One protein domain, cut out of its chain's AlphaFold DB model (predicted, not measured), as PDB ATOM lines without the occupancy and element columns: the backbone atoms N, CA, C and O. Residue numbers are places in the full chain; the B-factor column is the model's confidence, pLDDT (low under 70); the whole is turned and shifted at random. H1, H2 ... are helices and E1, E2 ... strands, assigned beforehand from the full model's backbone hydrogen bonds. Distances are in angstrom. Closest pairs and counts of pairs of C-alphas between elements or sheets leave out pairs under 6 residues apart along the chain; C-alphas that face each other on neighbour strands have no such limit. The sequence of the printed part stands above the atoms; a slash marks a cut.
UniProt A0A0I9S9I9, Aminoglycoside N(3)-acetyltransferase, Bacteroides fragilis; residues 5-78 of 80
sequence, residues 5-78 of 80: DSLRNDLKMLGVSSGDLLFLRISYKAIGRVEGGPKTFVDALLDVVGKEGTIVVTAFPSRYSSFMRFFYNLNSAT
ATOM      1  N   ASP A   5     -53.158  44.482  35.003       98.62
ATOM      2  CA  ASP A   5     -53.351  45.640  34.121       98.62
ATOM      3  C   ASP A   5     -53.675  46.927  34.883       98.62
ATOM      4  O   ASP A   5     -53.191  47.993  34.503       98.62
ATOM      5  N   SER A   6     -54.426  46.843  35.989       98.25
ATOM      6  CA  SER A   6     -54.666  48.023  36.832       98.25
ATOM      7  C   SER A   6     -53.364  48.563  37.426       98.25
ATOM      8  O   SER A   6     -53.103  49.755  37.323       98.25
ATOM      9  N   LEU A   7     -52.481  47.683  37.919       98.00
ATOM     10  CA  LEU A   7     -51.176  48.081  38.446       98.00
ATOM     11  C   LEU A   7     -50.300  48.730  37.382       98.00
ATOM     12  O   LEU A   7     -49.660  49.741  37.649       98.00
ATOM     13  N   ARG A   8     -50.270  48.170  36.170       98.50
ATOM     14  CA  ARG A   8     -49.497  48.746  35.064       98.50
ATOM     15  C   ARG A   8     -49.969  50.145  34.705       98.50
ATOM     16  O   ARG A   8     -49.142  51.022  34.469       98.50
ATOM     17  N   ASN A   9     -51.282  50.344  34.655       98.50
ATOM     18  CA  ASN A   9     -51.866  51.646  34.359       98.50
ATOM     19  C   ASN A   9     -51.569  52.646  35.475       98.50
ATOM     20  O   ASN A   9     -51.103  53.741  35.176       98.50
ATOM     21  N   ASP A  10     -51.733  52.249  36.738       97.75
ATOM     22  CA  ASP A  10     -51.430  53.102  37.889       97.75
ATOM     23  C   ASP A  10     -49.947  53.509  37.912       97.75
ATOM     24  O   ASP A  10     -49.627  54.680  38.095       97.75
ATOM     25  N   LEU A  11     -49.026  52.573  37.653       97.44
ATOM     26  CA  LEU A  11     -47.587  52.853  37.572       97.44
ATOM     27  C   LEU A  11     -47.252  53.846  36.449       97.44
ATOM     28  O   LEU A  11     -46.506  54.797  36.675       97.44
ATOM     29  N   LYS A  12     -47.843  53.670  35.262       98.31
ATOM     30  CA  LYS A  12     -47.682  54.616  34.145       98.31
ATOM     31  C   LYS A  12     -48.281  55.984  34.466       98.31
ATOM     32  O   LYS A  12     -47.681  57.003  34.142       98.31
ATOM     33  N   MET A  13     -49.433  56.025  35.136       98.38
ATOM     34  CA  MET A  13     -50.072  57.269  35.585       98.38
ATOM     35  C   MET A  13     -49.245  58.008  36.642       98.38
ATOM     36  O   MET A  13     -49.260  59.235  36.674       98.38
ATOM     37  N   LEU A  14     -48.496  57.280  37.475       96.38
ATOM     38  CA  LEU A  14     -47.515  57.851  38.403       96.38
ATOM     39  C   LEU A  14     -46.248  58.376  37.699       96.38
ATOM     40  O   LEU A  14     -45.405  58.984  38.355       96.38
ATOM     41  N   GLY A  15     -46.120  58.165  36.385       97.69
ATOM     42  CA  GLY A  15     -45.015  58.654  35.561       97.69
ATOM     43  C   GLY A  15     -43.910  57.632  35.301       97.69
ATOM     44  O   GLY A  15     -42.918  57.988  34.671       97.69
ATOM     45  N   VAL A  16     -44.064  56.378  35.745       98.06
ATOM     46  CA  VAL A  16     -43.065  55.332  35.483       98.06
ATOM     47  C   VAL A  16     -43.078  54.966  34.002       98.06
ATOM     48  O   VAL A  16     -44.120  54.625  33.436       98.06
ATOM     49  N   SER A  17     -41.901  55.011  33.393       97.75
ATOM     50  CA  SER A  17     -41.671  54.780  31.974       97.75
ATOM     51  C   SER A  17     -40.659  53.659  31.739       97.75
ATOM     52  O   SER A  17     -39.854  53.302  32.602       97.75
ATOM     53  N   SER A  18     -40.699  53.089  30.534       98.44
ATOM     54  CA  SER A  18     -39.714  52.094  30.115       98.44
ATOM     55  C   SER A  18     -38.318  52.717  30.098       98.44
ATOM     56  O   SER A  18     -38.131  53.781  29.511       98.44
ATOM     57  N   GLY A  19     -37.336  52.023  30.671       98.50
ATOM     58  CA  GLY A  19     -35.958  52.510  30.791       98.50
ATOM     59  C   GLY A  19     -35.664  53.289  32.077       98.50
ATOM     60  O   GLY A  19     -34.513  53.654  32.305       98.50
ATOM     61  N   ASP A  20     -36.660  53.522  32.938       98.44
ATOM     62  CA  ASP A  20     -36.455  54.275  34.176       98.44
ATOM     63  C   ASP A  20     -35.533  53.557  35.173       98.44
ATOM     64  O   ASP A  20     -35.555  52.332  35.327       98.44
ATOM     65  N   LEU A  21     -34.777  54.357  35.933       97.94
ATOM     66  CA  LEU A  21     -34.114  53.939  37.168       97.94
ATOM     67  C   LEU A  21     -35.037  54.239  38.356       97.94
ATOM     68  O   LEU A  21     -35.157  55.384  38.792       97.94
ATOM     69  N   LEU A  22     -35.666  53.203  38.905       96.38
ATOM     70  CA  LEU A  22     -36.682  53.321  39.944       96.38
ATOM     71  C   LEU A  22     -36.176  52.799  41.294       96.38
ATOM     72  O   LEU A  22     -35.951  51.601  41.469       96.38
ATOM     73  N   PHE A  23     -36.064  53.686  42.284       95.44
ATOM     74  CA  PHE A  23     -35.850  53.295  43.679       95.44
ATOM     75  C   PHE A  23     -37.188  53.085  44.400       95.44
ATOM     76  O   PHE A  23     -38.008  53.996  44.503       95.44
ATOM     77  N   LEU A  24     -37.398  51.884  44.936       91.62
ATOM     78  CA  LEU A  24     -38.648  51.449  45.549       91.62
ATOM     79  C   LEU A  24     -38.495  51.263  47.060       91.62
ATOM     80  O   LEU A  24     -37.794  50.371  47.545       91.62
ATOM     81  N   ARG A  25     -39.265  52.058  47.806       89.56
ATOM     82  CA  ARG A  25     -39.589  51.807  49.213       89.56
ATOM     83  C   ARG A  25     -41.088  51.587  49.326       89.56
ATOM     84  O   ARG A  25     -41.864  52.533  49.253       89.56
ATOM     85  N   ILE A  26     -41.492  50.335  49.502       86.44
ATOM     86  CA  ILE A  26     -42.899  49.941  49.405       86.44
ATOM     87  C   ILE A  26     -43.392  49.245  50.670       86.44
ATOM     88  O   ILE A  26     -42.682  48.463  51.297       86.44
ATOM     89  N   SER A  27     -44.653  49.504  51.009       90.44
ATOM     90  CA  SER A  27     -45.421  48.695  51.951       90.44
ATOM     91  C   SER A  27     -46.442  47.899  51.156       90.44
ATOM     92  O   SER A  27     -47.493  48.423  50.794       90.44
ATOM     93  N   TYR A  28     -46.150  46.626  50.886       90.69
ATOM     94  CA  TYR A  28     -47.062  45.778  50.112       90.69
ATOM     95  C   TYR A  28     -48.463  45.704  50.746       90.69
ATOM     96  O   TYR A  28     -49.476  45.707  50.054       90.69
ATOM     97  N   LYS A  29     -48.539  45.748  52.084       91.31
ATOM     98  CA  LYS A  29     -49.809  45.785  52.822       91.31
ATOM     99  C   LYS A  29     -50.674  47.006  52.472       91.31
ATOM    100  O   LYS A  29     -51.893  46.884  52.494       91.31
ATOM    101  N   ALA A  30     -50.066  48.156  52.172       93.75
ATOM    102  CA  ALA A  30     -50.790  49.386  51.847       93.75
ATOM    103  C   ALA A  30     -51.390  49.377  50.429       93.75
ATOM    104  O   ALA A  30     -52.351  50.095  50.185       93.75
ATOM    105  N   ILE A  31     -50.860  48.548  49.523       92.81
ATOM    106  CA  ILE A  31     -51.391  48.378  48.161       92.81
ATOM    107  C   ILE A  31     -52.755  47.678  48.211       92.81
ATOM    108  O   ILE A  31     -53.675  48.047  47.493       92.81
ATOM    109  N   GLY A  32     -52.916  46.690  49.095       93.25
ATOM    110  CA  GLY A  32     -54.159  45.938  49.257       93.25
ATOM    111  C   GLY A  32     -54.132  44.570  48.572       93.25
ATOM    112  O   GLY A  32     -53.082  43.952  48.402       93.25
ATOM    113  N   ARG A  33     -55.314  44.033  48.242       96.62
ATOM    114  CA  ARG A  33     -55.449  42.669  47.697       96.62
ATOM    115  C   ARG A  33     -55.203  42.657  46.189       96.62
ATOM    116  O   ARG A  33     -56.090  43.037  45.421       96.62
ATOM    117  N   VAL A  34     -54.030  42.162  45.804       97.94
ATOM    118  CA  VAL A  34     -53.626  41.914  44.413       97.94
ATOM    119  C   VAL A  34     -53.938  40.469  44.017       97.94
ATOM    120  O   VAL A  34     -53.645  39.533  44.766       97.94
ATOM    121  N   GLU A  35     -54.536  40.286  42.847       98.00
ATOM    122  CA  GLU A  35     -54.722  38.984  42.203       98.00
ATOM    123  C   GLU A  35     -53.370  38.308  41.960       98.00
ATOM    124  O   GLU A  35     -52.458  38.940  41.449       98.00
ATOM    125  N   GLY A  36     -53.199  37.043  42.353       96.31
ATOM    126  CA  GLY A  36     -51.895  36.362  42.265       96.31
ATOM    127  C   GLY A  36     -50.855  36.833  43.298       96.31
ATOM    128  O   GLY A  36     -49.724  36.347  43.314       96.31
ATOM    129  N   GLY A  37     -51.239  37.730  44.211       96.56
ATOM    130  CA  GLY A  37     -50.410  38.152  45.335       96.56
ATOM    131  C   GLY A  37     -49.206  39.021  44.935       96.56
ATOM    132  O   GLY A  37     -49.225  39.676  43.892       96.56
ATOM    133  N   PRO A  38     -48.147  39.056  45.772       95.12
ATOM    134  CA  PRO A  38     -47.014  39.962  45.578       95.12
ATOM    135  C   PRO A  38     -46.291  39.795  44.246       95.12
ATOM    136  O   PRO A  38     -45.725  40.759  43.735       95.12
ATOM    137  N   LYS A  39     -46.322  38.587  43.673       96.56
ATOM    138  CA  LYS A  39     -45.667  38.303  42.399       96.56
ATOM    139  C   LYS A  39     -46.237  39.173  41.278       96.56
ATOM    140  O   LYS A  39     -45.466  39.797  40.564       96.56
ATOM    141  N   THR A  40     -47.559  39.292  41.187       98.00
ATOM    142  CA  THR A  40     -48.230  40.111  40.166       98.00
ATOM    143  C   THR A  40     -47.831  41.581  40.246       98.00
ATOM    144  O   THR A  40     -47.703  42.245  39.223       98.00
ATOM    145  N   PHE A  41     -47.588  42.089  41.456       96.31
ATOM    146  CA  PHE A  41     -47.083  43.446  41.643       96.31
ATOM    147  C   PHE A  41     -45.655  43.619  41.117       96.31
ATOM    148  O   PHE A  41     -45.372  44.585  40.410       96.31
ATOM    149  N   VAL A  42     -44.770  42.668  41.418       96.25
ATOM    150  CA  VAL A  42     -43.396  42.671  40.894       96.25
ATOM    151  C   VAL A  42     -43.393  42.527  39.371       96.25
ATOM    152  O   VAL A  42     -42.676  43.257  38.697       96.25
ATOM    153  N   ASP A  43     -44.224  41.641  38.824       98.25
ATOM    154  CA  ASP A  43     -44.336  41.432  37.380       98.25
ATOM    155  C   ASP A  43     -44.833  42.701  36.670       98.25
ATOM    156  O   ASP A  43     -44.301  43.064  35.626       98.25
ATOM    157  N   ALA A  44     -45.811  43.414  37.245       98.19
ATOM    158  CA  ALA A  44     -46.302  44.674  36.686       98.19
ATOM    159  C   ALA A  44     -45.225  45.775  36.701       98.19
ATOM    160  O   ALA A  44     -45.086  46.503  35.721       98.19
ATOM    161  N   LEU A  45     -44.436  45.874  37.779       97.31
ATOM    162  CA  LEU A  45     -43.282  46.779  37.843       97.31
ATOM    163  C   LEU A  45     -42.249  46.462  36.756       97.31
ATOM    164  O   LEU A  45     -41.815  47.367  36.047       97.31
ATOM    165  N   LEU A  46     -41.876  45.186  36.614       98.12
ATOM    166  CA  LEU A  46     -40.915  44.735  35.604       98.12
ATOM    167  C   LEU A  46     -41.422  44.977  34.176       98.12
ATOM    168  O   LEU A  46     -40.631  45.344  33.311       98.12
ATOM    169  N   ASP A  47     -42.722  44.804  33.929       98.62
ATOM    170  CA  ASP A  47     -43.325  45.076  32.621       98.62
ATOM    171  C   ASP A  47     -43.265  46.566  32.258       98.62
ATOM    172  O   ASP A  47     -42.877  46.909  31.143       98.62
ATOM    173  N   VAL A  48     -43.609  47.458  33.196       98.50
ATOM    174  CA  VAL A  48     -43.625  48.907  32.933       98.50
ATOM    175  C   VAL A  48     -42.211  49.470  32.773       98.50
ATOM    176  O   VAL A  48     -41.980  50.263  31.863       98.50
ATOM    177  N   VAL A  49     -41.273  49.052  33.629       98.44
ATOM    178  CA  VAL A  49     -39.872  49.506  33.588       98.44
ATOM    179  C   VAL A  49     -39.121  48.909  32.390       98.44
ATOM    180  O   VAL A  49     -38.251  49.563  31.812       98.44
ATOM    181  N   GLY A  50     -39.481  47.695  31.971       98.50
ATOM    182  CA  GLY A  50     -38.889  47.029  30.817       98.50
ATOM    183  C   GLY A  50     -37.443  46.570  31.042       98.50
ATOM    184  O   GLY A  50     -36.852  46.753  32.103       98.50
ATOM    185  N   LYS A  51     -36.864  45.940  30.012       98.06
ATOM    186  CA  LYS A  51     -35.525  45.319  30.080       98.06
ATOM    187  C   LYS A  51     -34.373  46.315  30.211       98.06
ATOM    188  O   LYS A  51     -33.340  45.956  30.759       98.06
ATOM    189  N   GLU A  52     -34.562  47.527  29.699       98.12
ATOM    190  CA  GLU A  52     -33.545  48.585  29.723       98.12
ATOM    191  C   GLU A  52     -33.595  49.418  31.011       98.12
ATOM    192  O   GLU A  52     -32.697  50.217  31.266       98.12
ATOM    193  N   GLY A  53     -34.649  49.267  31.815       98.12
ATOM    194  CA  GLY A  53     -34.786  49.981  33.075       98.12
ATOM    195  C   GLY A  53     -34.162  49.226  34.247       98.12
ATOM    196  O   GLY A  53     -33.725  48.081  34.139       98.12
ATOM    197  N   THR A  54     -34.093  49.881  35.400       98.00
ATOM    198  CA  THR A  54     -33.464  49.331  36.604       98.00
ATOM    199  C   THR A  54     -34.343  49.567  37.819       98.00
ATOM    200  O   THR A  54     -34.735  50.692  38.108       98.00
ATOM    201  N   ILE A  55     -34.602  48.507  38.583       97.19
ATOM    202  CA  ILE A  55     -35.307  48.581  39.863       97.19
ATOM    203  C   ILE A  55     -34.306  48.411  41.003       97.19
ATOM    204  O   ILE A  55     -33.587  47.416  41.075       97.19
ATOM    205  N   VAL A  56     -34.305  49.361  41.935       96.06
ATOM    206  CA  VAL A  56     -33.493  49.330  43.152       96.06
ATOM    207  C   VAL A  56     -34.414  49.214  44.361       96.06
ATOM    208  O   VAL A  56     -35.335  50.009  44.529       96.06
ATOM    209  N   VAL A  57     -34.161  48.239  45.233       93.00
ATOM    210  CA  VAL A  57     -34.954  47.996  46.448       93.00
ATOM    211  C   VAL A  57     -34.069  47.919  47.683       93.00
ATOM    212  O   VAL A  57     -32.908  47.516  47.623       93.00
ATOM    213  N   THR A  58     -34.633  48.258  48.840       88.19
ATOM    214  CA  THR A  58     -33.971  48.014  50.123       88.19
ATOM    215  C   THR A  58     -34.113  46.545  50.523       88.19
ATOM    216  O   THR A  58     -35.222  46.096  50.809       88.19
ATOM    217  N   ALA A  59     -33.000  45.818  50.610       84.12
ATOM    218  CA  ALA A  59     -32.948  44.429  51.076       84.12
ATOM    219  C   ALA A  59     -32.208  44.318  52.421       84.12
ATOM    220  O   ALA A  59     -31.252  43.559  52.567       84.12
ATOM    221  N   PHE A  60     -32.617  45.118  53.410       79.88
ATOM    222  CA  PHE A  60     -32.039  45.037  54.750       79.88
ATOM    223  C   PHE A  60     -32.686  43.878  55.519       79.88
ATOM    224  O   PHE A  60     -33.888  43.941  55.789       79.88
ATOM    225  N   PRO A  61     -31.938  42.828  55.897       71.44
ATOM    226  CA  PRO A  61     -32.478  41.799  56.767       71.44
ATOM    227  C   PRO A  61     -32.806  42.410  58.131       71.44
ATOM    228  O   PRO A  61     -32.042  43.220  58.667       71.44
ATOM    229  N   SER A  62     -33.932  42.001  58.714       70.50
ATOM    230  CA  SER A  62     -34.260  42.335  60.098       70.50
ATOM    231  C   SER A  62     -33.115  41.883  61.001       70.50
ATOM    232  O   SER A  62     -32.849  40.689  61.134       70.50
ATOM    233  N   ARG A  63     -32.415  42.827  61.636       68.56
ATOM    234  CA  ARG A  63     -31.454  42.480  62.687       68.56
ATOM    235  C   ARG A  63     -32.265  42.045  63.901       68.56
ATOM    236  O   ARG A  63     -32.994  42.856  64.469       68.56
ATOM    237  N   TYR A  64     -32.137  40.782  64.307       65.69
ATOM    238  CA  TYR A  64     -32.582  40.373  65.638       65.69
ATOM    239  C   TYR A  64     -31.958  41.319  66.663       65.69
ATOM    240  O   TYR A  64     -30.764  41.629  66.580       65.69
ATOM    241  N   SER A  65     -32.762  41.798  67.611       66.94
ATOM    242  CA  SER A  65     -32.228  42.578  68.721       66.94
ATOM    243  C   SER A  65     -31.145  41.754  69.423       66.94
ATOM    244  O   SER A  65     -31.260  40.530  69.538       66.94
ATOM    245  N   SER A  66     -30.083  42.407  69.906       65.06
ATOM    246  CA  SER A  66     -29.027  41.735  70.679       65.06
ATOM    247  C   SER A  66     -29.610  40.909  71.836       65.06
ATOM    248  O   SER A  66     -29.079  39.855  72.173       65.06
ATOM    249  N   PHE A  67     -30.756  41.348  72.367       70.38
ATOM    250  CA  PHE A  67     -31.561  40.642  73.358       70.38
ATOM    251  C   PHE A  67     -32.090  39.286  72.859       70.38
ATOM    252  O   PHE A  67     -31.900  38.283  73.530       70.38
ATOM    253  N   MET A  68     -32.675  39.201  71.659       65.12
ATOM    254  CA  MET A  68     -33.145  37.915  71.114       65.12
ATOM    255  C   MET A  68     -31.996  36.950  70.789       65.12
ATOM    256  O   MET A  68     -32.135  35.742  70.968       65.12
ATOM    257  N   ARG A  69     -30.829  37.470  70.383       65.75
ATOM    258  CA  ARG A  69     -29.630  36.644  70.159       65.75
ATOM    259  C   ARG A  69     -29.078  36.049  71.462       65.75
ATOM    260  O   ARG A  69     -28.551  34.940  71.445       65.75
ATOM    261  N   PHE A  70     -29.228  36.758  72.582       71.81
ATOM    262  CA  PHE A  70     -28.846  36.274  73.911       71.81
ATOM    263  C   PHE A  70     -29.652  35.031  74.322       71.81
ATOM    264  O   PHE A  70     -29.053  34.022  74.687       71.81
ATOM    265  N   PHE A  71     -30.982  35.035  74.167       71.12
ATOM    266  CA  PHE A  71     -31.809  33.861  74.499       71.12
ATOM    267  C   PHE A  71     -31.581  32.666  73.570       71.12
ATOM    268  O   PHE A  71     -31.595  31.526  74.027       71.12
ATOM    269  N   TYR A  72     -31.320  32.903  72.281       68.31
ATOM    270  CA  TYR A  72     -31.008  31.817  71.345       68.31
ATOM    271  C   TYR A  72     -29.713  31.076  71.732       68.31
ATOM    272  O   TYR A  72     -29.651  29.846  71.687       68.31
ATOM    273  N   ASN A  73     -28.695  31.820  72.177       67.12
ATOM    274  CA  ASN A  73     -27.437  31.240  72.650       67.12
ATOM    275  C   ASN A  73     -27.586  30.520  73.997       67.12
ATOM    276  O   ASN A  73     -26.961  29.483  74.188       67.12
ATOM    277  N   LEU A  74     -28.432  31.022  74.903       66.62
ATOM    278  CA  LEU A  74     -28.704  30.354  76.180       66.62
ATOM    279  C   LEU A  74     -29.378  28.989  75.992       66.62
ATOM    280  O   LEU A  74     -28.971  28.029  76.634       66.62
ATOM    281  N   ASN A  75     -30.334  28.881  75.065       58.72
ATOM    282  CA  ASN A  75     -31.015  27.611  74.777       58.72
ATOM    283  C   ASN A  75     -30.155  26.619  73.974       58.72
ATOM    284  O   ASN A  75     -30.428  25.423  73.989       58.72
ATOM    285  N   SER A  76     -29.116  27.090  73.278       59.97
ATOM    286  CA  SER A  76     -28.176  26.216  72.555       59.97
ATOM    287  C   SER A  76     -27.040  25.700  73.449       59.97
ATOM    288  O   SER A  76     -26.409  24.700  73.126       59.97
ATOM    289  N   ALA A  77     -26.792  26.360  74.584       58.59
ATOM    290  CA  ALA A  77     -25.750  25.996  75.544       58.59
ATOM    291  C   ALA A  77     -26.179  24.911  76.554       58.59
ATOM    292  O   ALA A  77     -25.407  24.589  77.450       58.59
ATOM    293  N   THR A  78     -27.394  24.361  76.440       53.94
ATOM    294  CA  THR A  78     -27.932  23.332  77.359       53.94
ATOM    295  C   THR A  78     -28.064  21.944  76.708       53.94
ATOM    296  O   THR A  78     -28.677  21.054  77.288       53.94
TER     297      THR A  78
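AT A GLANCE: This is residues 5 to 78 of the 80 residues of the protein "Aminoglycoside N(3)-acetyltransferase" of Bacteroides fragilis (UniProt A0A0I9S9I9). A small body holds H1 packed on H3, the short H2 and a parallel pair of strands, E1 and E2; residues 59 to 78, with H4, stick out from it as a long arm. The 74 printed residues, mostly helix by class, run H1, E1, H2, H3, E2, H4. The whole is extended, radius of gyration of the C-alphas 18.5 A, spanning 56 by 26 by 17 A.

IN THESE COORDINATES: H1, residues 5 to 13, begins at C-alpha 5 (-53.351, 45.640, 34.121). E1 is residues 21 to 24, H2 28 to 31, H3 38 to 49 (16.9 A), E2 54 to 57. H4, residues 66 to 76, 15.7 A long, ends at C-alpha 76 (-28.176, 26.216, 72.555).

HOW THE PARTS SIT: H1 and H3 touch, closest C-alphas Arg 8 and Ala 44, 5.4 A, the same way at a steep tilt of 45 degrees. E1 and E2 are parallel; N 22 and O 54 are within hydrogen-bond range, 2.8 A. E1, H2, H3, E2 form a strand-helix-strand unit, parallel strands joined through helices, its crossover right-handed. H1, H3 and H4 have every O i to N i+4 pair within hydrogen-bond range; H2 is too short.

THE WHOLE: The body without the arm spans 28 by 25 by 17 A. The printed part has no cut and no long link. Residues 63 to 66, 68 to 69 and 72 to 78 have pLDDT under 70.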